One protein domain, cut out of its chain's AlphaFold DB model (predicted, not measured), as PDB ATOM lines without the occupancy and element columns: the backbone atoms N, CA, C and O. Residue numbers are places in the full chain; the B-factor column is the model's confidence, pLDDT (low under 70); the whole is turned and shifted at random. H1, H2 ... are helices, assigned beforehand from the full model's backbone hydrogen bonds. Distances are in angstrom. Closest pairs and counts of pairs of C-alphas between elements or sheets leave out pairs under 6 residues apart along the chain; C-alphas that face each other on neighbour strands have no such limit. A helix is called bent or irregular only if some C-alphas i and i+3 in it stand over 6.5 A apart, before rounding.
ATOM      1  N   ARG A   4      20.813 -34.743  31.818       85.94
ATOM      2  CA  ARG A   4      22.140 -34.161  32.014       85.94
ATOM      3  C   ARG A   4      22.426 -32.998  31.062       85.94
ATOM      4  O   ARG A   4      22.883 -31.967  31.541       85.94
ATOM      5  N   SER A   5      22.146 -33.123  29.758       84.00
ATOM      6  CA  SER A   5      22.445 -32.043  28.798       84.00
ATOM      7  C   SER A   5      21.620 -30.789  29.082       84.00
ATOM      8  O   SER A   5      22.134 -29.677  29.009       84.00
ATOM      9  N   ARG A   6      20.358 -30.969  29.487       86.44
ATOM     10  CA  ARG A   6      19.466 -29.863  29.843       86.44
ATOM     11  C   ARG A   6      19.892 -29.171  31.132       86.44
ATOM     12  O   ARG A   6      19.917 -27.950  31.164       86.44
ATOM     13  N   LEU A   7      20.261 -29.932  32.165       89.50
ATOM     14  CA  LEU A   7      20.755 -29.368  33.427       89.50
ATOM     15  C   LEU A   7      22.061 -28.590  33.235       89.50
ATOM     16  O   LEU A   7      22.184 -27.482  33.752       89.50
ATOM     17  N   LEU A   8      23.002 -29.139  32.458       88.88
ATOM     18  CA  LEU A   8      24.230 -28.436  32.088       88.88
ATOM     19  C   LEU A   8      23.915 -27.161  31.303       88.88
ATOM     20  O   LEU A   8      24.408 -26.099  31.665       88.88
ATOM     21  N   GLY A   9      23.041 -27.237  30.296       88.44
ATOM     22  CA  GLY A   9      22.602 -26.067  29.533       88.44
ATOM     23  C   GLY A   9      22.012 -24.969  30.416       88.44
ATOM     24  O   GLY A   9      22.433 -23.821  30.320       88.44
ATOM     25  N   SER A  10      21.115 -25.321  31.340       91.19
ATOM     26  CA  SER A  10      20.555 -24.376  32.313       91.19
ATOM     27  C   SER A  10      21.628 -23.749  33.205       91.19
ATOM     28  O   SER A  10      21.613 -22.540  33.412       91.19
ATOM     29  N   ALA A  11      22.572 -24.544  33.718       91.75
ATOM     30  CA  ALA A  11      23.658 -24.035  34.554       91.75
ATOM     31  C   ALA A  11      24.558 -23.060  33.779       91.75
ATOM     32  O   ALA A  11      24.862 -21.977  34.277       91.75
ATOM     33  N   LEU A  12      24.923 -23.402  32.540       91.31
ATOM     34  CA  LEU A  12      25.713 -22.537  31.662       91.31
ATOM     35  C   LEU A  12      24.985 -21.230  31.338       91.31
ATOM     36  O   LEU A  12      25.609 -20.173  31.357       91.31
ATOM     37  N   LEU A  13      23.670 -21.282  31.106       92.44
ATOM     38  CA  LEU A  13      22.854 -20.084  30.908       92.44
ATOM     39  C   LEU A  13      22.835 -19.205  32.159       92.44
ATOM     40  O   LEU A  13      23.031 -18.002  32.043       92.44
ATOM     41  N   VAL A  14      22.649 -19.784  33.348       95.25
ATOM     42  CA  VAL A  14      22.670 -19.026  34.610       95.25
ATOM     43  C   VAL A  14      24.022 -18.347  34.814       95.25
ATOM     44  O   VAL A  14      24.061 -17.158  35.120       95.25
ATOM     45  N   VAL A  15      25.127 -19.065  34.599       93.44
ATOM     46  CA  VAL A  15      26.478 -18.495  34.719       93.44
ATOM     47  C   VAL A  15      26.717 -17.422  33.654       93.44
ATOM     48  O   VAL A  15      27.253 -16.362  33.971       93.44
ATOM     49  N   GLY A  16      26.280 -17.654  32.415       90.81
ATOM     50  CA  GLY A  16      26.392 -16.685  31.328       90.81
ATOM     51  C   GLY A  16      25.621 -15.396  31.615       90.81
ATOM     52  O   GLY A  16      26.176 -14.305  31.503       90.81
ATOM     53  N   VAL A  17      24.372 -15.510  32.075       93.00
ATOM     54  CA  VAL A  17      23.550 -14.366  32.498       93.00
ATOM     55  C   VAL A  17      24.173 -13.657  33.697       93.00
ATOM     56  O   VAL A  17      24.218 -12.433  33.703       93.00
ATOM     57  N   ALA A  18      24.684 -14.390  34.689       92.81
ATOM     58  CA  ALA A  18      25.340 -13.791  35.848       92.81
ATOM     59  C   ALA A  18      26.599 -13.002  35.450       92.81
ATOM     60  O   ALA A  18      26.809 -11.900  35.952       92.81
ATOM     61  N   ALA A  19      27.398 -13.522  34.511       91.50
ATOM     62  CA  ALA A  19      28.560 -12.819  33.974       91.50
ATOM     63  C   ALA A  19      28.153 -11.516  33.265       91.50
ATOM     64  O   ALA A  19      28.729 -10.464  33.539       91.50
ATOM     65  N   LEU A  20      27.115 -11.553  32.422       89.44
ATOM     66  CA  LEU A  20      26.579 -10.354  31.767       89.44
ATOM     67  C   LEU A  20      25.984  -9.362  32.776       89.44
ATOM     68  O   LEU A  20      26.248  -8.167  32.702       89.44
ATOM     69  N   ALA A  21      25.229  -9.832  33.766       89.44
ATOM     70  CA  ALA A  21      24.675  -8.973  34.807       89.44
ATOM     71  C   ALA A  21      25.785  -8.281  35.616       89.44
ATOM     72  O   ALA A  21      25.697  -7.083  35.870       89.44
ATOM     73  N   ALA A  22      26.868  -8.995  35.947       87.81
ATOM     74  CA  ALA A  22      28.024  -8.409  36.621       87.81
ATOM     75  C   ALA A  22      28.676  -7.295  35.786       87.81
ATOM     76  O   ALA A  22      29.131  -6.292  36.339       87.81
ATOM     77  N   THR A  23      28.679  -7.424  34.455       87.00
ATOM     78  CA  THR A  23      29.225  -6.375  33.578       87.00
ATOM     79  C   THR A  23      28.406  -5.098  33.595       87.00
ATOM     80  O   THR A  23      28.996  -4.037  33.474       87.00
ATOM     81  N   VAL A  24      27.096  -5.144  33.849       86.75
ATOM     82  CA  VAL A  24      26.281  -3.919  33.981       86.75
ATOM     83  C   VAL A  24      26.779  -3.039  35.132       86.75
ATOM     84  O   VAL A  24      26.748  -1.818  35.033       86.75
ATOM     85  N   SER A  25      27.278  -3.642  36.213       85.25
ATOM     86  CA  SER A  25      27.807  -2.907  37.371       85.25
ATOM     87  C   SER A  25      29.283  -2.522  37.244       85.25
ATOM     88  O   SER A  25      29.750  -1.658  37.983       85.25
ATOM     89  N   LEU A  26      30.029  -3.179  36.353       85.06
ATOM     90  CA  LEU A  26      31.478  -3.009  36.217       85.06
ATOM     91  C   LEU A  26      31.880  -2.246  34.959       85.06
ATOM     92  O   LEU A  26      32.968  -1.669  34.948       85.06
ATOM     93  N   ALA A  27      31.050  -2.255  33.918       86.12
ATOM     94  CA  ALA A  27      31.383  -1.676  32.631       86.12
ATOM     95  C   ALA A  27      31.610  -0.169  32.766       86.12
ATOM     96  O   ALA A  27      30.807   0.528  33.392       86.12
ATOM     97  N   PRO A  28      32.704   0.353  32.192       87.00
ATOM     98  CA  PRO A  28      32.875   1.789  32.095       87.00
ATOM     99  C   PRO A  28      31.820   2.343  31.140       87.00
ATOM    100  O   PRO A  28      31.531   1.715  30.130       87.00
ATOM    101  N   THR A  29      31.262   3.512  31.436       89.62
ATOM    102  CA  THR A  29      30.330   4.219  30.553       89.62
ATOM    103  C   THR A  29      30.980   5.492  30.027       89.62
ATOM    104  O   THR A  29      31.308   6.397  30.797       89.62
ATOM    105  N   VAL A  30      31.158   5.542  28.710       88.94
ATOM    106  CA  VAL A  30      31.722   6.649  27.938       88.94
ATOM    107  C   VAL A  30      30.723   6.992  26.823       88.94
ATOM    108  O   VAL A  30      30.788   6.403  25.741       88.94
ATOM    109  N   PRO A  31      29.752   7.881  27.095       85.44
ATOM    110  CA  PRO A  31      28.752   8.267  26.111       85.44
ATOM    111  C   PRO A  31      29.391   9.047  24.949       85.44
ATOM    112  O   PRO A  31      30.396   9.735  25.158       85.44
ATOM    113  N   PRO A  32      28.826   8.964  23.730       85.25
ATOM    114  CA  PRO A  32      29.252   9.808  22.617       85.25
ATOM    115  C   PRO A  32      29.044  11.292  22.951       85.25
ATOM    116  O   PRO A  32      28.147  11.638  23.721       85.25
ATOM    117  N   GLU A  33      29.849  12.173  22.349       84.38
ATOM    118  CA  GLU A  33      29.845  13.614  22.652       84.38
ATOM    119  C   GLU A  33      28.457  14.250  22.513       84.38
ATOM    120  O   GLU A  33      28.048  15.004  23.393       84.38
ATOM    121  N   SER A  34      27.681  13.875  21.490       82.19
ATOM    122  CA  SER A  34      26.324  14.397  21.288       82.19
ATOM    123  C   SER A  34      25.313  13.994  22.373       82.19
ATOM    124  O   SER A  34      24.234  14.575  22.447       82.19
ATOM    125  N   ALA A  35      25.663  13.060  23.265       80.31
ATOM    126  CA  ALA A  35      24.873  12.700  24.442       80.31
ATOM    127  C   ALA A  35      25.525  13.096  25.782       80.31
ATOM    128  O   ALA A  35      24.894  12.939  26.834       80.31
ATOM    129  N   ALA A  36      26.761  13.605  25.776       76.44
ATOM    130  CA  ALA A  36      27.569  13.807  26.982       76.44
ATOM    131  C   ALA A  36      26.976  14.840  27.959       76.44
ATOM    132  O   ALA A  36      27.080  14.662  29.171       76.44
ATOM    133  N   ASP A  37      26.268  15.858  27.462       75.12
ATOM    134  CA  ASP A  37      25.598  16.863  28.308       75.12
ATOM    135  C   ASP A  37      24.454  16.279  29.157       75.12
ATOM    136  O   ASP A  37      24.027  16.872  30.149       75.12
ATOM    137  N   SER A  38      23.952  15.099  28.780       67.31
ATOM    138  CA  SER A  38      22.827  14.424  29.437       67.31
ATOM    139  C   SER A  38      23.236  13.208  30.277       67.31
ATOM    140  O   SER A  38      22.426  12.697  31.053       67.31
ATOM    141  N   VAL A  39      24.484  12.742  30.140       70.00
ATOM    142  CA  VAL A  39      24.990  11.519  30.776       70.00
ATOM    143  C   VAL A  39      26.422  11.741  31.262       70.00
ATOM    144  O   VAL A  39      27.349  11.887  30.471       70.00
ATOM    145  N   SER A  40      26.626  11.709  32.579       69.62
ATOM    146  CA  SER A  40      27.966  11.780  33.172       69.62
ATOM    147  C   SER A  40      28.776  10.511  32.887       69.62
ATOM    148  O   SER A  40      28.255   9.405  33.035       69.62
ATOM    149  N   ILE A  41      30.064  10.663  32.564       64.50
ATOM    150  CA  ILE A  41      31.021   9.548  32.461       64.50
ATOM    151  C   ILE A  41      31.138   8.845  33.820       64.50
ATOM    152  O   ILE A  41      31.397   9.490  34.838       64.50
ATOM    153  N   ILE A  42      30.987   7.517  33.837       69.19
ATOM    154  CA  ILE A  42      31.110   6.700  35.052       69.19
ATOM    155  C   ILE A  42      32.015   5.508  34.740       69.19
ATOM    156  O   ILE A  42      31.622   4.580  34.040       69.19
ATOM    157  N   ALA A  43      33.234   5.517  35.281       73.50
ATOM    158  CA  ALA A  43      34.042   4.311  35.430       73.50
ATOM    159  C   ALA A  43      33.910   3.849  36.890       73.50
ATOM    160  O   ALA A  43      34.485   4.496  37.767       73.50
ATOM    161  N   PRO A  44      33.149   2.773  37.180       73.19
ATOM    162  CA  PRO A  44      32.895   2.346  38.558       73.19
ATOM    163  C   PRO A  44      34.178   2.037  39.337       73.19
ATOM    164  O   PRO A  44      34.244   2.240  40.547       73.19
ATOM    165  N   THR A  45      35.203   1.532  38.640       78.38
ATOM    166  CA  THR A  45      36.502   1.167  39.212       78.38
ATOM    167  C   THR A  45      37.635   1.419  38.205       78.38
ATOM    168  O   THR A  45      37.385   1.428  36.997       78.38
ATOM    169  N   PRO A  46      38.905   1.528  38.646       75.25
ATOM    170  CA  PRO A  46      40.049   1.622  37.729       75.25
ATOM    171  C   PRO A  46      40.254   0.361  36.866       75.25
ATOM    172  O   PRO A  46      40.958   0.413  35.863       75.25
ATOM    173  N   TYR A  47      39.635  -0.769  37.225       82.56
ATOM    174  CA  TYR A  47      39.769  -2.048  36.519       82.56
ATOM    175  C   TYR A  47      38.621  -2.334  35.548       82.56
ATOM    176  O   TYR A  47      38.617  -3.378  34.896       82.56
ATOM    177  N   SER A  48      37.656  -1.424  35.423       84.25
ATOM    178  CA  SER A  48      36.459  -1.598  34.597       84.25
ATOM    179  C   SER A  48      36.789  -1.961  33.142       84.25
ATOM    180  O   SER A  48      36.213  -2.902  32.600       84.25
ATOM    181  N   PHE A  49      37.784  -1.313  32.532       82.38
ATOM    182  CA  PHE A  49      38.225  -1.622  31.163       82.38
ATOM    183  C   PHE A  49      38.927  -2.979  31.019       82.38
ATOM    184  O   PHE A  49      38.920  -3.560  29.942       82.38
ATOM    185  N   VAL A  50      39.493  -3.516  32.102       88.19
ATOM    186  CA  VAL A  50      40.190  -4.814  32.115       88.19
ATOM    187  C   VAL A  50      39.211  -5.959  32.379       88.19
ATOM    188  O   VAL A  50      39.329  -7.029  31.790       88.19
ATOM    189  N   ALA A  51      38.236  -5.747  33.265       89.31
ATOM    190  CA  ALA A  51      37.275  -6.772  33.670       89.31
ATOM    191  C   ALA A  51      36.133  -6.962  32.660       89.31
ATOM    192  O   ALA A  51      35.599  -8.064  32.532       89.31
ATOM    193  N   THR A  52      35.757  -5.905  31.936       90.38
ATOM    194  CA  THR A  52      34.600  -5.932  31.030       90.38
ATOM    195  C   THR A  52      34.791  -6.877  29.840       90.38
ATOM    196  O   THR A  52      33.916  -7.727  29.647       90.38
ATOM    197  N   PRO A  53      35.908  -6.823  29.078       91.56
ATOM    198  CA  PRO A  53      36.100  -7.720  27.945       91.56
ATOM    199  C   PRO A  53      35.987  -9.216  28.290       91.56
ATOM    200  O   PRO A  53      35.187  -9.911  27.663       91.56
ATOM    201  N   PRO A  54      36.705  -9.759  29.296       93.25
ATOM    202  CA  PRO A  54      36.647 -11.187  29.578       93.25
ATOM    203  C   PRO A  54      35.266 -11.629  30.060       93.25
ATOM    204  O   PRO A  54      34.799 -12.687  29.644       93.25
ATOM    205  N   LEU A  55      34.593 -10.836  30.901       93.12
ATOM    206  CA  LEU A  55      33.271 -11.190  31.425       93.12
ATOM    207  C   LEU A  55      32.206 -11.236  30.323       93.12
ATOM    208  O   LEU A  55      31.402 -12.169  30.298       93.12
ATOM    209  N   LEU A  56      32.222 -10.278  29.392       94.44
ATOM    210  CA  LEU A  56      31.304 -10.271  28.252       94.44
ATOM    211  C   LEU A  56      31.587 -11.414  27.282       94.44
ATOM    212  O   LEU A  56      30.648 -12.065  26.813       94.44
ATOM    213  N   THR A  57      32.862 -11.702  27.017       95.19
ATOM    214  CA  THR A  57      33.253 -12.852  26.197       95.19
ATOM    215  C   THR A  57      32.769 -14.160  26.818       95.19
ATOM    216  O   THR A  57      32.103 -14.948  26.145       95.19
ATOM    217  N   VAL A  58      33.049 -14.379  28.109       94.81
ATOM    218  CA  VAL A  58      32.600 -15.570  28.841       94.81
ATOM    219  C   VAL A  58      31.081 -15.665  28.818       94.81
ATOM    220  O   VAL A  58      30.547 -16.695  28.412       94.81
ATOM    221  N   GLY A  59      30.380 -14.588  29.174       92.81
ATOM    222  CA  GLY A  59      28.921 -14.548  29.169       92.81
ATOM    223  C   GLY A  59      28.329 -14.940  27.816       92.81
ATOM    224  O   GLY A  59      27.471 -15.818  27.745       92.81
ATOM    225  N   SER A  60      28.844 -14.362  26.732       93.81
ATOM    226  CA  SER A  60      28.338 -14.592  25.372       93.81
ATOM    227  C   SER A  60      28.583 -16.021  24.888       93.81
ATOM    228  O   SER A  60      27.683 -16.658  24.339       93.81
ATOM    229  N   VAL A  61      29.781 -16.557  25.128       93.44
ATOM    230  CA  VAL A  61      30.135 -17.932  24.745       93.44
ATOM    231  C   VAL A  61      29.326 -18.953  25.553       93.44
ATOM    232  O   VAL A  61      28.789 -19.903  24.976       93.44
ATOM    233  N   LEU A  62      29.175 -18.743  26.866       93.44
ATOM    234  CA  LEU A  62      28.382 -19.623  27.727       93.44
ATOM    235  C   LEU A  62      26.884 -19.556  27.417       93.44
ATOM    236  O   LEU A  62      26.217 -20.585  27.491       93.44
ATOM    237  N   LEU A  63      26.354 -18.394  27.020       92.94
ATOM    238  CA  LEU A  63      24.968 -18.283  26.569       92.94
ATOM    239  C   LEU A  63      24.710 -19.128  25.322       92.94
ATOM    240  O   LEU A  63      23.753 -19.899  25.291       92.94
ATOM    241  N   ILE A  64      25.571 -19.012  24.308       92.69
ATOM    242  CA  ILE A  64      25.419 -19.762  23.056       92.69
ATOM    243  C   ILE A  64      25.605 -21.267  23.286       92.69
ATOM    244  O   ILE A  64      24.773 -22.067  22.847       92.69
ATOM    245  N   GLY A  65      26.644 -21.663  24.029       88.19
ATOM    246  CA  GLY A  65      26.870 -23.064  24.394       88.19
ATOM    247  C   GLY A  65      25.743 -23.641  25.259       88.19
ATOM    248  O   GLY A  65      25.245 -24.737  24.990       88.19
ATOM    249  N   GLY A  66      25.288 -22.882  26.256       87.75
ATOM    250  CA  GLY A  66      24.208 -23.259  27.165       87.75
ATOM    251  C   GLY A  66      22.858 -23.385  26.467       87.75
ATOM    252  O   GLY A  66      22.145 -24.361  26.699       87.75
ATOM    253  N   ALA A  67      22.528 -22.464  25.556       89.25
ATOM    254  CA  ALA A  67      21.304 -22.521  24.760       89.25
ATOM    255  C   ALA A  67      21.257 -23.779  23.881       89.25
ATOM    256  O   ALA A  67      20.238 -24.474  23.853       89.25
ATOM    257  N   ALA A  68      22.365 -24.126  23.220       87.06
ATOM    258  CA  ALA A  68      22.446 -25.352  22.430       87.06
ATOM    259  C   ALA A  68      22.333 -26.613  23.301       87.06
ATOM    260  O   ALA A  68      21.584 -27.534  22.964       87.06
ATOM    261  N   ALA A  69      23.007 -26.646  24.455       86.12
ATOM    262  CA  ALA A  69      22.903 -27.754  25.404       86.12
ATOM    263  C   ALA A  69      21.471 -27.922  25.954       86.12
ATOM    264  O   ALA A  69      20.950 -29.043  25.981       86.12
ATOM    265  N   LEU A  70      20.801 -26.817  26.298       86.50
ATOM    266  CA  LEU A  70      19.417 -26.804  26.775       86.50
ATOM    267  C   LEU A  70      18.446 -27.307  25.699       86.50
ATOM    268  O   LEU A  70      17.608 -28.172  25.973       86.50
ATOM    269  N   ALA A  71      18.601 -26.822  24.466       86.38
ATOM    270  CA  ALA A  71      17.828 -27.271  23.311       86.38
ATOM    271  C   ALA A  71      18.157 -28.714  22.894       86.38
ATOM    272  O   ALA A  71      17.459 -29.286  22.060       86.38
ATOM    273  N   SER A  72      19.198 -29.326  23.479       79.50
ATOM    274  CA  SER A  72      19.756 -30.607  23.028       79.50
ATOM    275  C   SER A  72      20.117 -30.588  21.537       79.50
ATOM    276  O   SER A  72      20.054 -31.616  20.871       79.50
ATOM    277  N   ALA A  73      20.472 -29.410  21.025       80.44
ATOM    278  CA  ALA A  73      20.935 -29.214  19.664       80.44
ATOM    279  C   ALA A  73      22.451 -29.406  19.620       80.44
ATOM    280  O   ALA A  73      23.159 -29.076  20.578       80.44
ATOM    281  N   ASP A  74      22.955 -29.920  18.507       80.00
ATOM    282  CA  ASP A  74      24.382 -29.854  18.238       80.00
ATOM    283  C   ASP A  74      24.724 -28.435  17.812       80.00
ATOM    284  O   ASP A  74      24.202 -27.905  16.829       80.00
ATOM    285  N   LEU A  75      25.571 -27.786  18.609       79.69
ATOM    286  CA  LEU A  75      26.008 -26.429  18.337       79.69
ATOM    287  C   LEU A  75      26.849 -26.433  17.059       79.69
ATOM    288  O   LEU A  75      28.022 -26.801  17.092       79.69
ATOM    289  N   SER A  76      26.278 -26.024  15.932       87.06
ATOM    290  CA  SER A  76      27.051 -25.881  14.700       87.06
ATOM    291  C   SER A  76      28.125 -24.801  14.857       87.06
ATOM    292  O   SER A  76      27.965 -23.843  15.619       87.06
ATOM    293  N   ALA A  77      29.216 -24.917  14.099       87.50
ATOM    294  CA  ALA A  77      30.253 -23.888  14.063       87.50
ATOM    295  C   ALA A  77      29.690 -22.509  13.665       87.50
ATOM    296  O   ALA A  77      30.107 -21.479  14.189       87.50
ATOM    297  N   ARG A  78      28.658 -22.491  12.812       88.69
ATOM    298  CA  ARG A  78      27.938 -21.269  12.422       88.69
ATOM    299  C   ARG A  78      27.137 -20.661  13.569       88.69
ATOM    300  O   ARG A  78      27.134 -19.447  13.716       88.69
ATOM    301  N   ALA A  79      26.486 -21.479  14.396       89.12
ATOM    302  CA  ALA A  79      25.789 -20.984  15.583       89.12
ATOM    303  C   ALA A  79      26.772 -20.376  16.596       89.12
ATOM    304  O   ALA A  79      26.459 -19.371  17.230       89.12
ATOM    305  N   ALA A  80      27.986 -20.922  16.701       91.06
ATOM    306  CA  ALA A  80      29.033 -20.363  17.551       91.06
ATOM    307  C   ALA A  80      29.513 -18.965  17.099       91.06
ATOM    308  O   ALA A  80      29.997 -18.205  17.935       91.06
ATOM    309  N   LEU A  81      29.313 -18.569  15.830       92.31
ATOM    310  CA  LEU A  81      29.591 -17.200  15.353       92.31
ATOM    311  C   LEU A  81      28.667 -16.148  15.985       92.31
ATOM    312  O   LEU A  81      28.981 -14.960  15.949       92.31
ATOM    313  N   LEU A  82      27.559 -16.558  16.606       93.88
ATOM    314  CA  LEU A  82      26.714 -15.639  17.366       93.88
ATOM    315  C   LEU A  82      27.415 -15.126  18.628       93.88
ATOM    316  O   LEU A  82      27.119 -14.018  19.061       93.88
ATOM    317  N   ALA A  83      28.353 -15.883  19.205       94.00
ATOM    318  CA  ALA A  83      29.049 -15.480  20.425       94.00
ATOM    319  C   ALA A  83      29.860 -14.176  20.259       94.00
ATOM    320  O   ALA A  83      29.619 -13.252  21.041       94.00
ATOM    321  N   PRO A  84      30.760 -14.028  19.261       94.31
ATOM    322  CA  PRO A  84      31.472 -12.766  19.055       94.31
ATOM    323  C   PRO A  84      30.535 -11.612  18.680       94.31
ATOM    324  O   PRO A  84      30.752 -10.493  19.134       94.31
ATOM    325  N   ALA A  85      29.473 -11.871  17.908       94.75
ATOM    326  CA  ALA A  85      28.505 -10.840  17.533       94.75
ATOM    327  C   ALA A  85      27.728 -10.308  18.750       94.75
ATOM    328  O   ALA A  85      27.685  -9.099  18.975       94.75
ATOM    329  N   LEU A  86      27.157 -11.203  19.562       94.62
ATOM    330  CA  LEU A  86      26.423 -10.832  20.774       94.62
ATOM    331  C   LEU A  86      27.325 -10.118  21.777       94.62
ATOM    332  O   LEU A  86      26.938  -9.078  22.307       94.62
ATOM    333  N   GLY A  87      28.530 -10.644  22.000       93.81
ATOM    334  CA  GLY A  87      29.486 -10.046  22.923       93.81
ATOM    335  C   GLY A  87      29.934  -8.660  22.476       93.81
ATOM    336  O   GLY A  87      29.909  -7.733  23.281       93.81
ATOM    337  N   GLY A  88      30.283  -8.493  21.198       95.50
ATOM    338  CA  GLY A  88      30.688  -7.201  20.642       95.50
ATOM    339  C   GLY A  88      29.585  -6.147  20.730       95.50
ATOM    340  O   GLY A  88      29.839  -5.030  21.177       95.50
ATOM    341  N   VAL A  89      28.346  -6.509  20.377       95.62
ATOM    342  CA  VAL A  89      27.193  -5.597  20.476       95.62
ATOM    343  C   VAL A  89      26.901  -5.233  21.932       95.62
ATOM    344  O   VAL A  89      26.711  -4.057  22.234       95.62
ATOM    345  N   ALA A  90      26.900  -6.211  22.842       95.06
ATOM    346  CA  ALA A  90      26.680  -5.961  24.266       95.06
ATOM    347  C   ALA A  90      27.778  -5.067  24.862       95.06
ATOM    348  O   ALA A  90      27.472  -4.132  25.597       95.06
ATOM    349  N   ALA A  91      29.040  -5.311  24.501       95.31
ATOM    350  CA  ALA A  91      30.182  -4.501  24.911       95.31
ATOM    351  C   ALA A  91      30.054  -3.058  24.445       95.31
ATOM    352  O   ALA A  91      30.136  -2.140  25.259       95.31
ATOM    353  N   PHE A  92      29.793  -2.865  23.153       95.38
ATOM    354  CA  PHE A  92      29.621  -1.539  22.585       95.38
ATOM    355  C   PHE A  92      28.462  -0.802  23.260       95.38
ATOM    356  O   PHE A  92      28.630   0.327  23.708       95.38
ATOM    357  N   ALA A  93      27.302  -1.452  23.398       93.94
ATOM    358  CA  ALA A  93      26.116  -0.849  23.999       93.94
ATOM    359  C   ALA A  93      26.325  -0.477  25.476       93.94
ATOM    360  O   ALA A  93      25.916   0.607  25.895       93.94
ATOM    361  N   LEU A  94      26.965  -1.343  26.267       92.25
ATOM    362  CA  LEU A  94      27.267  -1.057  27.670       92.25
ATOM    363  C   LEU A  94      28.253   0.100  27.798       92.25
ATOM    364  O   LEU A  94      27.993   1.034  28.555       92.25
ATOM    365  N   VAL A  95      29.345   0.070  27.032       92.88
ATOM    366  CA  VAL A  95      30.388   1.089  27.146       92.88
ATOM    367  C   VAL A  95      29.947   2.426  26.567       92.88
ATOM    368  O   VAL A  95      30.262   3.460  27.143       92.88
ATOM    369  N   ALA A  96      29.134   2.433  25.512       92.88
ATOM    370  CA  ALA A  96      28.495   3.649  25.012       92.88
ATOM    371  C   ALA A  96      27.402   4.189  25.957       92.88
ATOM    372  O   ALA A  96      26.891   5.280  25.731       92.88
ATOM    373  N   GLY A  97      27.015   3.450  27.004       89.81
ATOM    374  CA  GLY A  97      26.019   3.891  27.985       89.81
ATOM    375  C   GLY A  97      24.562   3.655  27.589       89.81
ATOM    376  O   GLY A  97      23.660   4.158  28.261       89.81
ATOM    377  N   VAL A  98      24.295   2.866  26.542       90.88
ATOM    378  CA  VAL A  98      22.931   2.565  26.061       90.88
ATOM    379  C   VAL A  98      22.069   1.965  27.173       90.88
ATOM    380  O   VAL A  98      20.894   2.295  27.283       90.88
ATOM    381  N   ALA A  99      22.648   1.114  28.024       87.94
ATOM    382  CA  ALA A  99      21.928   0.505  29.143       87.94
ATOM    383  C   ALA A  99      21.552   1.513  30.246       87.94
ATOM    384  O   ALA A  99      20.561   1.307  30.941       87.94
ATOM    385  N   ALA A 100      22.327   2.590  30.405       86.06
ATOM    386  CA  ALA A 100      22.101   3.604  31.429       86.06
ATOM    387  C   ALA A 100      21.104   4.680  30.972       86.06
ATOM    388  O   ALA A 100      20.277   5.128  31.764       86.06
ATOM    389  N   ALA A 101      21.163   5.088  29.699       88.31
ATOM    390  CA  ALA A 101      20.361   6.191  29.171       88.31
ATOM    391  C   ALA A 101      19.961   5.980  27.694       88.31
ATOM    392  O   ALA A 101      20.351   6.756  26.820       88.31
ATOM    393  N   PRO A 102      19.144   4.961  27.370       89.75
ATOM    394  CA  PRO A 102      18.873   4.579  25.982       89.75
ATOM    395  C   PRO A 102      18.242   5.707  25.154       89.75
ATOM    396  O   PRO A 102      18.571   5.864  23.982       89.75
ATOM    397  N   ALA A 103      17.379   6.528  25.762       90.12
ATOM    398  CA  ALA A 103      16.706   7.635  25.083       90.12
ATOM    399  C   ALA A 103      17.650   8.780  24.681       90.12
ATOM    400  O   ALA A 103      17.344   9.498  23.736       90.12
ATOM    401  N   ALA A 104      18.780   8.942  25.375       89.19
ATOM    402  CA  ALA A 104      19.795   9.938  25.039       89.19
ATOM    403  C   ALA A 104      20.850   9.366  24.080       89.19
ATOM    404  O   ALA A 104      21.248  10.016  23.119       89.19
ATOM    405  N   ILE A 105      21.270   8.120  24.317       92.38
ATOM    406  CA  ILE A 105      22.398   7.509  23.608       92.38
ATOM    407  C   ILE A 105      22.000   6.976  22.228       92.38
ATOM    408  O   ILE A 105      22.762   7.125  21.278       92.38
ATOM    409  N   LEU A 106      20.823   6.354  22.084       93.06
ATOM    410  CA  LEU A 106      20.431   5.766  20.798       93.06
ATOM    411  C   LEU A 106      20.278   6.813  19.684       93.06
ATOM    412  O   LEU A 106      20.799   6.554  18.603       93.06
ATOM    413  N   PRO A 107      19.644   7.985  19.903       93.25
ATOM    414  CA  PRO A 107      19.612   9.036  18.886       93.25
ATOM    415  C   PRO A 107      21.006   9.566  18.540       93.25
ATOM    416  O   PRO A 107      21.302   9.743  17.363       93.25
ATOM    417  N   ALA A 108      21.879   9.738  19.537       90.44
ATOM    418  CA  ALA A 108      23.259  10.173  19.325       90.44
ATOM    419  C   ALA A 108      24.049   9.187  18.448       90.44
ATOM    420  O   ALA A 108      24.769   9.596  17.548       90.44
ATOM    421  N   LEU A 109      23.867   7.876  18.634       91.94
ATOM    422  CA  LEU A 109      24.531   6.847  17.821       91.94
ATOM    423  C   LEU A 109      24.010   6.746  16.375       91.94
ATOM    424  O   LEU A 109      24.606   6.028  15.572       91.94
ATOM    425  N   VAL A 110      22.909   7.423  16.030       93.88
ATOM    426  CA  VAL A 110      22.449   7.544  14.634       93.88
ATOM    427  C   VAL A 110      23.251   8.614  13.885       93.88
ATOM    428  O   VAL A 110      23.364   8.544  12.659       93.88
ATOM    429  N   GLU A 111      23.838   9.580  14.595       93.69
ATOM    430  CA  GLU A 111      24.717  10.585  13.998       93.69
ATOM    431  C   GLU A 111      26.044   9.939  13.581       93.69
ATOM    432  O   GLU A 111      26.714   9.272  14.374       93.69
ATOM    433  N   ALA A 112      26.433  10.127  12.317       92.94
ATOM    434  CA  ALA A 112      27.570   9.426  11.728       92.94
ATOM    435  C   ALA A 112      28.889   9.756  12.443       92.94
ATOM    436  O   ALA A 112      29.691   8.859  12.704       92.94
ATOM    437  N   GLU A 113      29.101  11.023  12.792       92.06
ATOM    438  CA  GLU A 113      30.289  11.505  13.493       92.06
ATOM    439  C   GLU A 113      30.361  10.959  14.923       92.06
ATOM    440  O   GLU A 113      31.412  10.479  15.350       92.06
ATOM    441  N   ALA A 114      29.239  10.967  15.644       91.44
ATOM    442  CA  ALA A 114      29.160  10.443  17.004       91.44
ATOM    443  C   ALA A 114      29.366   8.923  17.038       91.44
ATOM    444  O   ALA A 114      30.086   8.407  17.897       91.44
ATOM    445  N   LEU A 115      28.795   8.202  16.068       93.56
ATOM    446  CA  LEU A 115      29.032   6.774  15.901       93.56
ATOM    447  C   LEU A 115      30.498   6.493  15.559       93.56
ATOM    448  O   LEU A 115      31.104   5.613  16.168       93.56
ATOM    449  N   ALA A 116      31.089   7.245  14.628       93.69
ATOM    450  CA  ALA A 116      32.493   7.095  14.260       93.69
ATOM    451  C   ALA A 116      33.421   7.350  15.458       93.69
ATOM    452  O   ALA A 116      34.351   6.575  15.682       93.69
ATOM    453  N   ALA A 117      33.136   8.372  16.269       91.44
ATOM    454  CA  ALA A 117      33.872   8.658  17.497       91.44
ATOM    455  C   ALA A 117      33.718   7.535  18.536       91.44
ATOM    456  O   ALA A 117      34.710   7.098  19.119       91.44
ATOM    457  N   ALA A 118      32.506   7.004  18.733       93.19
ATOM    458  CA  ALA A 118      32.267   5.885  19.647       93.19
ATOM    459  C   ALA A 118      32.975   4.595  19.191       93.19
ATOM    460  O   ALA A 118      33.524   3.861  20.016       93.19
ATOM    461  N   VAL A 119      32.998   4.332  17.881       94.25
ATOM    462  CA  VAL A 119      33.692   3.185  17.271       94.25
ATOM    463  C   VAL A 119      35.213   3.342  17.337       94.25
ATOM    464  O   VAL A 119      35.910   2.361  17.572       94.25
ATOM    465  N   ALA A 120      35.747   4.550  17.161       91.88
ATOM    466  CA  ALA A 120      37.180   4.812  17.308       91.88
ATOM    467  C   ALA A 120      37.626   4.889  18.781       91.88
ATOM    468  O   ALA A 120      38.810   4.743  19.083       91.88
ATOM    469  N   GLY A 121      36.685   5.148  19.687       90.94
ATOM    470  CA  GLY A 121      36.923   5.361  21.105       90.94
ATOM    471  C   GLY A 121      36.767   4.111  21.981       90.94
ATOM    472  O   GLY A 121      36.754   2.973  21.497       90.94
ATOM    473  N   PRO A 122      36.617   4.315  23.305       91.19
ATOM    474  CA  PRO A 122      36.526   3.229  24.273       91.19
ATOM    475  C   PRO A 122      35.436   2.178  23.978       91.19
ATOM    476  O   PRO A 122      35.743   0.989  24.097       91.19
ATOM    477  N   PRO A 123      34.209   2.536  23.536       93.25
ATOM    478  CA  PRO A 123      33.196   1.540  23.181       93.25
ATOM    479  C   PRO A 123      33.649   0.565  22.091       93.25
ATOM    480  O   PRO A 123      33.474  -0.647  22.243       93.25
ATOM    481  N   GLY A 124      34.271   1.071  21.025       93.19
ATOM    482  CA  GLY A 124      34.822   0.238  19.960       93.19
ATOM    483  C   GLY A 124      35.979  -0.640  20.430       93.19
ATOM    484  O   GLY A 124      35.946  -1.846  20.205       93.19
ATOM    485  N   THR A 125      36.950  -0.081  21.160       93.00
ATOM    486  CA  THR A 125      38.122  -0.849  21.646       93.00
ATOM    487  C   THR A 125      37.739  -2.039  22.535       93.00
ATOM    488  O   THR A 125      38.249  -3.150  22.351       93.00
ATOM    489  N   VAL A 126      36.793  -1.856  23.465       94.12
ATOM    490  CA  VAL A 126      36.286  -2.938  24.328       94.12
ATOM    491  C   VAL A 126      35.520  -3.965  23.495       94.12
ATOM    492  O   VAL A 126      35.745  -5.168  23.645       94.12
ATOM    493  N   ALA A 127      34.656  -3.514  22.580       95.94
ATOM    494  CA  ALA A 127      33.913  -4.406  21.696       95.94
ATOM    495  C   ALA A 127      34.841  -5.263  20.827       95.94
ATOM    496  O   ALA A 127      34.624  -6.468  20.714       95.94
ATOM    497  N   THR A 128      35.915  -4.691  20.286       95.19
ATOM    498  CA  THR A 128      36.912  -5.420  19.494       95.19
ATOM    499  C   THR A 128      37.605  -6.520  20.300       95.19
ATOM    500  O   THR A 128      37.746  -7.637  19.800       95.19
ATOM    501  N   GLY A 129      37.980  -6.255  21.557       94.81
ATOM    502  CA  GLY A 129      38.540  -7.276  22.450       94.81
ATOM    503  C   GLY A 129      37.565  -8.424  22.717       94.81
ATOM    504  O   GLY A 129      37.939  -9.599  22.639       94.81
ATOM    505  N   VAL A 130      36.290  -8.101  22.949       96.69
ATOM    506  CA  VAL A 130      35.233  -9.107  23.139       96.69
ATOM    507  C   VAL A 130      34.989  -9.925  21.874       96.69
ATOM    508  O   VAL A 130      34.842 -11.142  21.950       96.69
ATOM    509  N   VAL A 131      34.990  -9.291  20.701       96.75
ATOM    510  CA  VAL A 131      34.851  -9.968  19.404       96.75
ATOM    511  C   VAL A 131      36.025 -10.923  19.171       96.75
ATOM    512  O   VAL A 131      35.797 -12.080  18.815       96.75
ATOM    513  N   ALA A 132      37.260 -10.484  19.436       95.12
ATOM    514  CA  ALA A 132      38.452 -11.326  19.322       95.12
ATOM    515  C   ALA A 132      38.378 -12.551  20.250       95.12
ATOM    516  O   ALA A 132      38.605 -13.679  19.815       95.12
ATOM    517  N   GLY A 133      37.998 -12.348  21.514       93.12
ATOM    518  CA  GLY A 133      37.807 -13.438  22.472       93.12
ATOM    519  C   GLY A 133      36.655 -14.374  22.112       93.12
ATOM    520  O   GLY A 133      36.783 -15.596  22.186       93.12
ATOM    521  N   GLY A 134      35.528 -13.816  21.677       93.62
ATOM    522  CA  GLY A 134      34.347 -14.574  21.273       93.62
ATOM    523  C   GLY A 134      34.604 -15.448  20.050       93.62
ATOM    524  O   GLY A 134      34.002 -16.515  19.942       93.62
ATOM    525  N   ALA A 135      35.532 -15.050  19.171       95.31
ATOM    526  CA  ALA A 135      35.932 -15.800  17.979       95.31
ATOM    527  C   ALA A 135      36.582 -17.158  18.292       95.31
ATOM    528  O   ALA A 135      36.563 -18.054  17.447       95.31
ATOM    529  N   VAL A 136      37.111 -17.351  19.505       93.38
ATOM    530  CA  VAL A 136      37.735 -18.620  19.915       93.38
ATOM    531  C   VAL A 136      36.726 -19.772  19.843       93.38
ATOM    532  O   VAL A 136      37.044 -20.846  19.337       93.38
ATOM    533  N   ALA A 137      35.483 -19.546  20.278       92.50
ATOM    534  CA  ALA A 137      34.440 -20.569  20.277       92.50
ATOM    535  C   ALA A 137      34.081 -21.097  18.867       92.50
ATOM    536  O   ALA A 137      34.132 -22.316  18.672       92.50
ATOM    537  N   PRO A 138      33.742 -20.253  17.866       92.12
ATOM    538  CA  PRO A 138      33.484 -20.722  16.510       92.12
ATOM    539  C   PRO A 138      34.714 -21.309  15.828       92.12
ATOM    540  O   PRO A 138      34.540 -22.260  15.077       92.12
ATOM    541  N   VAL A 139      35.932 -20.825  16.101       93.06
ATOM    542  CA  VAL A 139      37.155 -21.437  15.552       93.06
ATOM    543  C   VAL A 139      37.308 -22.872  16.053       93.06
ATOM    544  O   VAL A 139      37.430 -23.783  15.238       93.06
ATOM    545  N   ILE A 140      37.211 -23.098  17.367       92.06
ATOM    546  CA  ILE A 140      37.320 -24.443  17.951       92.06
ATOM    547  C   ILE A 140      36.213 -25.356  17.422       92.06
ATOM    548  O   ILE A 140      36.490 -26.460  16.944       92.06
ATOM    549  N   ARG A 141      34.961 -24.884  17.403       91.81
ATOM    550  CA  ARG A 141      33.858 -25.674  16.840       91.81
ATOM    551  C   ARG A 141      34.096 -25.997  15.372       91.81
ATOM    552  O   ARG A 141      34.018 -27.166  15.018       91.81
ATOM    553  N   ALA A 142      34.463 -25.016  14.553       92.31
ATOM    554  CA  ALA A 142      34.744 -25.221  13.138       92.31
ATOM    555  C   ALA A 142      35.875 -26.226  12.900       92.31
ATOM    556  O   ALA A 142      35.753 -27.048  11.997       92.31
ATOM    557  N   THR A 143      36.930 -26.210  13.725       90.31
ATOM    558  CA  THR A 143      38.005 -27.211  13.643       90.31
ATOM    559  C   THR A 143      37.512 -28.614  13.986       90.31
ATOM    560  O   THR A 143      37.740 -29.535  13.213       90.31
ATOM    561  N   THR A 144      36.768 -28.779  15.086       89.94
ATOM    562  CA  THR A 144      36.273 -30.099  15.528       89.94
ATOM    563  C   THR A 144      35.172 -30.674  14.637       89.94
ATOM    564  O   THR A 144      34.992 -31.886  14.590       89.94
ATOM    565  N   THR A 145      34.412 -29.823  13.941       90.75
ATOM    566  CA  THR A 145      33.334 -30.245  13.033       90.75
ATOM    567  C   THR A 145      33.723 -30.167  11.559       90.75
ATOM    568  O   THR A 145      32.845 -30.304  10.712       90.75
ATOM    569  N   GLU A 146      34.990 -29.872  11.252       92.38
ATOM    570  CA  GLU A 146      35.521 -29.725   9.889       92.38
ATOM    571  C   GLU A 146      34.733 -28.728   8.998       92.38
ATOM    572  O   GLU A 146      34.721 -28.821   7.769       92.38
ATOM    573  N   ASP A 147      34.085 -27.716   9.597       93.88
ATOM    574  CA  ASP A 147      33.333 -26.688   8.855       93.88
ATOM    575  C   ASP A 147      34.292 -25.592   8.372       93.88
ATOM    576  O   ASP A 147      34.518 -24.579   9.039       93.88
ATOM    577  N   THR A 148      34.857 -25.795   7.182       94.19
ATOM    578  CA  THR A 148      35.842 -24.876   6.583       94.19
ATOM    579  C   THR A 148      35.291 -23.457   6.417       94.19
ATOM    580  O   THR A 148      36.014 -22.486   6.638       94.19
ATOM    581  N   ALA A 149      34.012 -23.303   6.059       92.50
ATOM    582  CA  ALA A 149      33.420 -21.982   5.857       92.50
ATOM    583  C   ALA A 149      33.325 -21.212   7.182       92.50
ATOM    584  O   ALA A 149      33.681 -20.032   7.241       92.50
ATOM    585  N   ALA A 150      32.898 -21.884   8.254       92.38
ATOM    586  CA  ALA A 150      32.879 -21.291   9.589       92.38
ATOM    587  C   ALA A 150      34.295 -21.019  10.121       92.38
ATOM    588  O   ALA A 150      34.504 -20.000  10.778       92.38
ATOM    589  N   LEU A 151      35.270 -21.877   9.796       93.50
ATOM    590  CA  LEU A 151      36.668 -21.678  10.178       93.50
ATOM    591  C   LEU A 151      37.241 -20.414   9.533       93.50
ATOM    592  O   LEU A 151      37.830 -19.588  10.227       93.50
ATOM    593  N   VAL A 152      37.025 -20.232   8.226       94.44
ATOM    594  CA  VAL A 152      37.454 -19.027   7.501       94.44
ATOM    595  C   VAL A 152      36.752 -17.794   8.055       94.44
ATOM    596  O   VAL A 152      37.416 -16.799   8.327       94.44
ATOM    597  N   ALA A 153      35.438 -17.854   8.286       93.94
ATOM    598  CA  ALA A 153      34.698 -16.737   8.869       93.94
ATOM    599  C   ALA A 153      35.233 -16.357  10.263       93.94
ATOM    600  O   ALA A 153      35.473 -15.180  10.527       93.94
ATOM    601  N   GLY A 154      35.475 -17.345  11.130       91.38
ATOM    602  CA  GLY A 154      36.049 -17.138  12.460       91.38
ATOM    603  C   GLY A 154      37.470 -16.575  12.409       91.38
ATOM    604  O   GLY A 154      37.781 -15.634  13.138       91.38
ATOM    605  N   ALA A 155      38.316 -17.088  11.514       92.56
ATOM    606  CA  ALA A 155      39.687 -16.615  11.339       92.56
ATOM    607  C   ALA A 155      39.742 -15.186  10.779       92.56
ATOM    608  O   ALA A 155      40.490 -14.361  11.295       92.56
ATOM    609  N   VAL A 156      38.928 -14.866   9.769       95.00
ATOM    610  CA  VAL A 156      38.814 -13.503   9.225       95.00
ATOM    611  C   VAL A 156      38.339 -12.537  10.304       95.00
ATOM    612  O   VAL A 156      38.905 -11.457  10.436       95.00
ATOM    613  N   LEU A 157      37.352 -12.932  11.110       92.44
ATOM    614  CA  LEU A 157      36.848 -12.115  12.210       92.44
ATOM    615  C   LEU A 157      37.916 -11.894  13.293       92.44
ATOM    616  O   LEU A 157      38.079 -10.768  13.755       92.44
ATOM    617  N   LEU A 158      38.686 -12.927  13.649       92.06
ATOM    618  CA  LEU A 158      39.807 -12.805  14.583       92.06
ATOM    619  C   LEU A 158      40.892 -11.864  14.037       92.06
ATOM    620  O   LEU A 158      41.340 -10.971  14.749       92.06
ATOM    621  N   LEU A 159      41.286 -12.027  12.772       92.50
ATOM    622  CA  LEU A 159      42.286 -11.173  12.123       92.50
ATOM    623  C   LEU A 159      41.807  -9.723  12.006       92.50
ATOM    624  O   LEU A 159      42.578  -8.805  12.274       92.50
ATOM    625  N   ALA A 160      40.538  -9.510  11.654       92.94
ATOM    626  CA  ALA A 160      39.937  -8.184  11.600       92.94
ATOM    627  C   ALA A 160      39.907  -7.528  12.987       92.94
ATOM    628  O   ALA A 160      40.249  -6.353  13.111       92.94
ATOM    629  N   ALA A 161      39.564  -8.285  14.034       90.88
ATOM    630  CA  ALA A 161      39.578  -7.783  15.401       90.88
ATOM    631  C   ALA A 161      41.003  -7.445  15.872       90.88
ATOM    632  O   ALA A 161      41.216  -6.391  16.462       90.88
ATOM    633  N   LEU A 162      41.996  -8.277  15.550       90.69
ATOM    634  CA  LEU A 162      43.405  -7.992  15.845       90.69
ATOM    635  C   LEU A 162      43.903  -6.736  15.120       90.69
ATOM    636  O   LEU A 162      44.598  -5.922  15.722       90.69
ATOM    637  N   ALA A 163      43.532  -6.556  13.852       91.75
ATOM    638  CA  ALA A 163      43.896  -5.372  13.081       91.75
ATOM    639  C   ALA A 163      43.233  -4.103  13.641       91.75
ATOM    640  O   ALA A 163      43.903  -3.087  13.816       91.75
ATOM    641  N   ALA A 164      41.939  -4.167  13.962       88.88
ATOM    642  CA  ALA A 164      41.189  -3.041  14.517       88.88
ATOM    643  C   ALA A 164      41.624  -2.684  15.949       88.88
ATOM    644  O   ALA A 164      41.621  -1.516  16.319       88.88
ATOM    645  N   GLY A 165      42.010  -3.682  16.748       85.25
ATOM    646  CA  GLY A 165      42.403  -3.518  18.148       85.25
ATOM    647  C   GLY A 165      43.899  -3.297  18.363       85.25
ATOM    648  O   GLY A 165      44.340  -3.274  19.507       85.25
ATOM    649  N   ALA A 166      44.699  -3.152  17.303       85.75
ATOM    650  CA  ALA A 166      46.157  -3.058  17.409       85.75
ATOM    651  C   ALA A 166      46.638  -1.889  18.294       85.75
ATOM    652  O   ALA A 166      47.721  -1.956  18.874       85.75
ATOM    653  N   SER A 167      45.833  -0.830  18.409       83.19
ATOM    654  CA  SER A 167      46.086   0.333  19.264       83.19
ATOM    655  C   SER A 167      45.778   0.102  20.750       83.19
ATOM    656  O   SER A 167      46.258   0.876  21.577       83.19
ATOM    657  N   ASP A 168      45.031  -0.948  21.104       83.19
ATOM    658  CA  ASP A 168      44.727  -1.330  22.486       83.19
ATOM    659  C   ASP A 168      44.940  -2.843  22.714       83.19
ATOM    660  O   ASP A 168      43.998  -3.648  22.699       83.19
ATOM    661  N   PRO A 169      46.194  -3.260  22.961       88.12
ATOM    662  CA  PRO A 169      46.511  -4.665  23.181       88.12
ATOM    663  C   PRO A 169      45.896  -5.222  24.472       88.12
ATOM    664  O   PRO A 169      45.747  -6.439  24.591       88.12
ATOM    665  N   VAL A 170      45.525  -4.382  25.447       90.12
ATOM    666  CA  VAL A 170      44.997  -4.853  26.737       90.12
ATOM    667  C   VAL A 170      43.593  -5.423  26.565       90.12
ATOM    668  O   VAL A 170      43.315  -6.523  27.055       90.12
ATOM    669  N   SER A 171      42.723  -4.726  25.833       89.00
ATOM    670  CA  SER A 171      41.382  -5.226  25.507       89.00
ATOM    671  C   SER A 171      41.446  -6.542  24.717       89.00
ATOM    672  O   SER A 171      40.750  -7.504  25.052       89.00
ATOM    673  N   LEU A 172      42.357  -6.647  23.740       90.44
ATOM    674  CA  LEU A 172      42.581  -7.885  22.979       90.44
ATOM    675  C   LEU A 172      43.030  -9.052  23.869       90.44
ATOM    676  O   LEU A 172      42.478 -10.149  23.774       90.44
ATOM    677  N   VAL A 173      44.013  -8.828  24.745       93.50
ATOM    678  CA  VAL A 173      44.536  -9.868  25.645       93.50
ATOM    679  C   VAL A 173      43.466 -10.322  26.631       93.50
ATOM    680  O   VAL A 173      43.236 -11.518  26.788       93.50
ATOM    681  N   THR A 174      42.792  -9.384  27.291       91.81
ATOM    682  CA  THR A 174      41.777  -9.699  28.306       91.81
ATOM    683  C   THR A 174      40.546 -10.361  27.686       91.81
ATOM    684  O   THR A 174      40.073 -11.376  28.202       91.81
ATOM    685  N   GLY A 175      40.080  -9.877  26.533       89.62
ATOM    686  CA  GLY A 175      39.024 -10.519  25.755       89.62
ATOM    687  C   GLY A 175      39.415 -11.931  25.311       89.62
ATOM    688  O   GLY A 175      38.656 -12.876  25.542       89.62
ATOM    689  N   GLY A 176      40.625 -12.096  24.767       91.19
ATOM    690  CA  GLY A 176      41.195 -13.387  24.369       91.19
ATOM    691  C   GLY A 176      41.276 -14.395  25.519       91.19
ATOM    692  O   GLY A 176      40.847 -15.540  25.364       91.19
ATOM    693  N   LEU A 177      41.744 -13.960  26.695       93.69
ATOM    694  CA  LEU A 177      41.745 -14.773  27.917       93.69
ATOM    695  C   LEU A 177      40.328 -15.201  28.305       93.69
ATOM    696  O   LEU A 177      40.114 -16.372  28.613       93.69
ATOM    697  N   GLY A 178      39.350 -14.292  28.236       91.69
ATOM    698  CA  GLY A 178      37.943 -14.630  28.462       91.69
ATOM    699  C   GLY A 178      37.438 -15.714  27.509       91.69
ATOM    700  O   GLY A 178      36.778 -16.656  27.943       91.69
ATOM    701  N   GLY A 179      37.805 -15.634  26.228       91.75
ATOM    702  CA  GLY A 179      37.460 -16.635  25.215       91.75
ATOM    703  C   GLY A 179      38.052 -18.009  25.514       91.75
ATOM    704  O   GLY A 179      37.335 -19.012  25.514       91.75
ATOM    705  N   ALA A 180      39.346 -18.048  25.838       93.94
ATOM    706  CA  ALA A 180      40.043 -19.276  26.210       93.94
ATOM    707  C   ALA A 180      39.459 -19.909  27.484       93.94
ATOM    708  O   ALA A 180      39.237 -21.118  27.522       93.94
ATOM    709  N   VAL A 181      39.152 -19.100  28.504       94.88
ATOM    710  CA  VAL A 181      38.499 -19.565  29.739       94.88
ATOM    711  C   VAL A 181      37.112 -20.124  29.438       94.88
ATOM    712  O   VAL A 181      36.784 -21.210  29.909       94.88
ATOM    713  N   ALA A 182      36.305 -19.433  28.631       92.94
ATOM    714  CA  ALA A 182      34.958 -19.881  28.295       92.94
ATOM    715  C   ALA A 182      34.966 -21.232  27.569       92.94
ATOM    716  O   ALA A 182      34.235 -22.145  27.951       92.94
ATOM    717  N   VAL A 183      35.831 -21.383  26.562       92.06
ATOM    718  CA  VAL A 183      35.990 -22.657  25.851       92.06
ATOM    719  C   VAL A 183      36.580 -23.733  26.762       92.06
ATOM    720  O   VAL A 183      36.109 -24.866  26.728       92.06
ATOM    721  N   GLY A 184      37.542 -23.398  27.624       93.06
ATOM    722  CA  GLY A 184      38.096 -24.329  28.608       93.06
ATOM    723  C   GLY A 184      37.043 -24.855  29.589       93.06
ATOM    724  O   GLY A 184      37.006 -26.051  29.872       93.06
ATOM    725  N   LEU A 185      36.137 -23.991  30.056       92.31
ATOM    726  CA  LEU A 185      34.997 -24.389  30.886       92.31
ATOM    727  C   LEU A 185      34.047 -25.315  30.124       92.31
ATOM    728  O   LEU A 185      33.648 -26.347  30.658       92.31
ATOM    729  N   LEU A 186      33.716 -24.973  28.876       90.88
ATOM    730  CA  LEU A 186      32.865 -25.798  28.019       90.88
ATOM    731  C   LEU A 186      33.493 -27.166  27.740       90.88
ATOM    732  O   LEU A 186      32.802 -28.177  27.816       90.88
ATOM    733  N   TRP A 187      34.805 -27.218  27.517       91.94
ATOM    734  CA  TRP A 187      35.555 -28.463  27.387       91.94
ATOM    735  C   TRP A 187      35.510 -29.305  28.666       91.94
ATOM    736  O   TRP A 187      35.291 -30.513  28.592       91.94
ATOM    737  N   ALA A 188      35.648 -28.686  29.840       91.12
ATOM    738  CA  ALA A 188      35.598 -29.401  31.113       91.12
ATOM    739  C   ALA A 188      34.220 -30.028  31.402       91.12
ATOM    740  O   ALA A 188      34.152 -31.116  31.978       91.12
ATOM    741  N   VAL A 189      33.124 -29.361  31.019       88.81
ATOM    742  CA  VAL A 189      31.754 -29.823  31.328       88.81
ATOM    743  C   VAL A 189      31.095 -30.629  30.204       88.81
ATOM    744  O   VAL A 189      30.223 -31.454  30.488       88.81
ATOM    745  N   ASP A 190      31.506 -30.410  28.953       85.94
ATOM    746  CA  ASP A 190      30.984 -31.055  27.743       85.94
ATOM    747  C   ASP A 190      32.126 -31.409  26.758       85.94
ATOM    748  O   ASP A 190      32.257 -30.827  25.673       85.94
ATOM    749  N   PRO A 191      33.001 -32.363  27.134       85.62
ATOM    750  CA  PRO A 191      34.194 -32.670  26.358       85.62
ATOM    751  C   PRO A 191      33.900 -33.296  24.998       85.62
ATOM    752  O   PRO A 191      34.694 -33.125  24.080       85.62
ATOM    753  N   GLU A 192      32.771 -33.985  24.839       84.12
ATOM    754  CA  GLU A 192      32.382 -34.596  23.562       84.12
ATOM    755  C   GLU A 192      32.185 -33.548  22.462       84.12
ATOM    756  O   GLU A 192      32.400 -33.835  21.286       84.12
ATOM    757  N   ARG A 193      31.808 -32.320  22.837       80.12
ATOM    758  CA  ARG A 193      31.575 -31.225  21.889       80.12
ATOM    759  C   ARG A 193      32.724 -30.229  21.792       80.12
ATOM    760  O   ARG A 193      32.829 -29.539  20.783       80.12
ATOM    761  N   TRP A 194      33.555 -30.098  22.817       84.38
ATOM    762  CA  TRP A 194      34.521 -28.992  22.888       84.38
ATOM    763  C   TRP A 194      35.980 -29.427  22.972       84.38
ATOM    764  O   TRP A 194      36.854 -28.563  22.947       84.38
TER     765      TRP A 194
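Overview. This is residues 4 to 194 of the 196 residues of an uncharacterized protein of Halorubrum sp. Atlit-8R (UniProt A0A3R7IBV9). This is an elongated bundle of long helices with H3 in its middle: H1 covers one side of H3, H5, H8 and H11 pack on its other sides, and the H9 and H10 hairpin adds a further edge away from H1. At one end H2, H6 and H7 make a small head, while the short H4 and H12 lie toward the opposite end. The printed part has 191 residues, with twelve named helices, H1 to H12 in chain order, and no named strand; the class is all helix. It is compact, with a radius of gyration of the C-alphas of 16.5 A and spans of 52 by 32 by 28 A.

Arrangement. Begin with H3, residues 48 to 71, the hub, which touches five helices. H1, residues 4 to 26, touches it at Gly 16 and Gly 59, whose C-alphas, the closest, are 4.0 A apart, at a shallow tilt of 23 degrees, opposite ways. H11, residues 169 to 189, touches H3 with closest C-alphas Pro 54 and Gly 178 at 3.8 A. H5, residues 82 to 95, and H8, residues 122 to 134, complete the bundle, five helices packed together; their closest C-alphas, Pro 84 and Gly 134, are 4.1 A apart. Residues 128 to 132 of H8 touch H10, residues 148 to 164, closest at the C-alphas of Ala 132 and Leu 158, 5.1 A. H9, residues 136 to 144, forms a helical hairpin with H10 and touches H4, residues 77 to 80, and H12, residues 191 to 194. H6, residues 102 to 108, touches H2, residues 33 to 36; H7, residues 112 to 120, is near H2, H6 and H8. Every O i to N i+4 pair is within hydrogen-bond range in H5, H7, H8, H9, H10 and H11, against 18 of 19 in H1, 18 of 20 in H3 and 1 of 3 in H6, which has 1 of 4 O i to N i+3 pairs within range; H2, H4 and H12 are too short for an O i to N i+4 pair.

Along the chain. Find C-alpha 4 at (22.140, -34.161, 32.014), where H1 begins its 32.8 A. H3 starts at C-alpha 48, (36.459, -1.598, 34.597), and spans 33.7 A; it is only just irregular, with C-alphas 50 and 53 6.52 A apart. H11 spans 30.3 A and H10 23.8 A. H12 ends at C-alpha 194, (34.521, -28.992, 22.888).

Size, cuts and confidence. The two C-alphas farthest apart, of Asp 37 and Glu 192, are 52.1 A apart. The printed part has no cut; H2 to H3 is the long link. The mean pLDDT of the printed part is 89.5, and residue 38 and residues 40 to 42 are under 70.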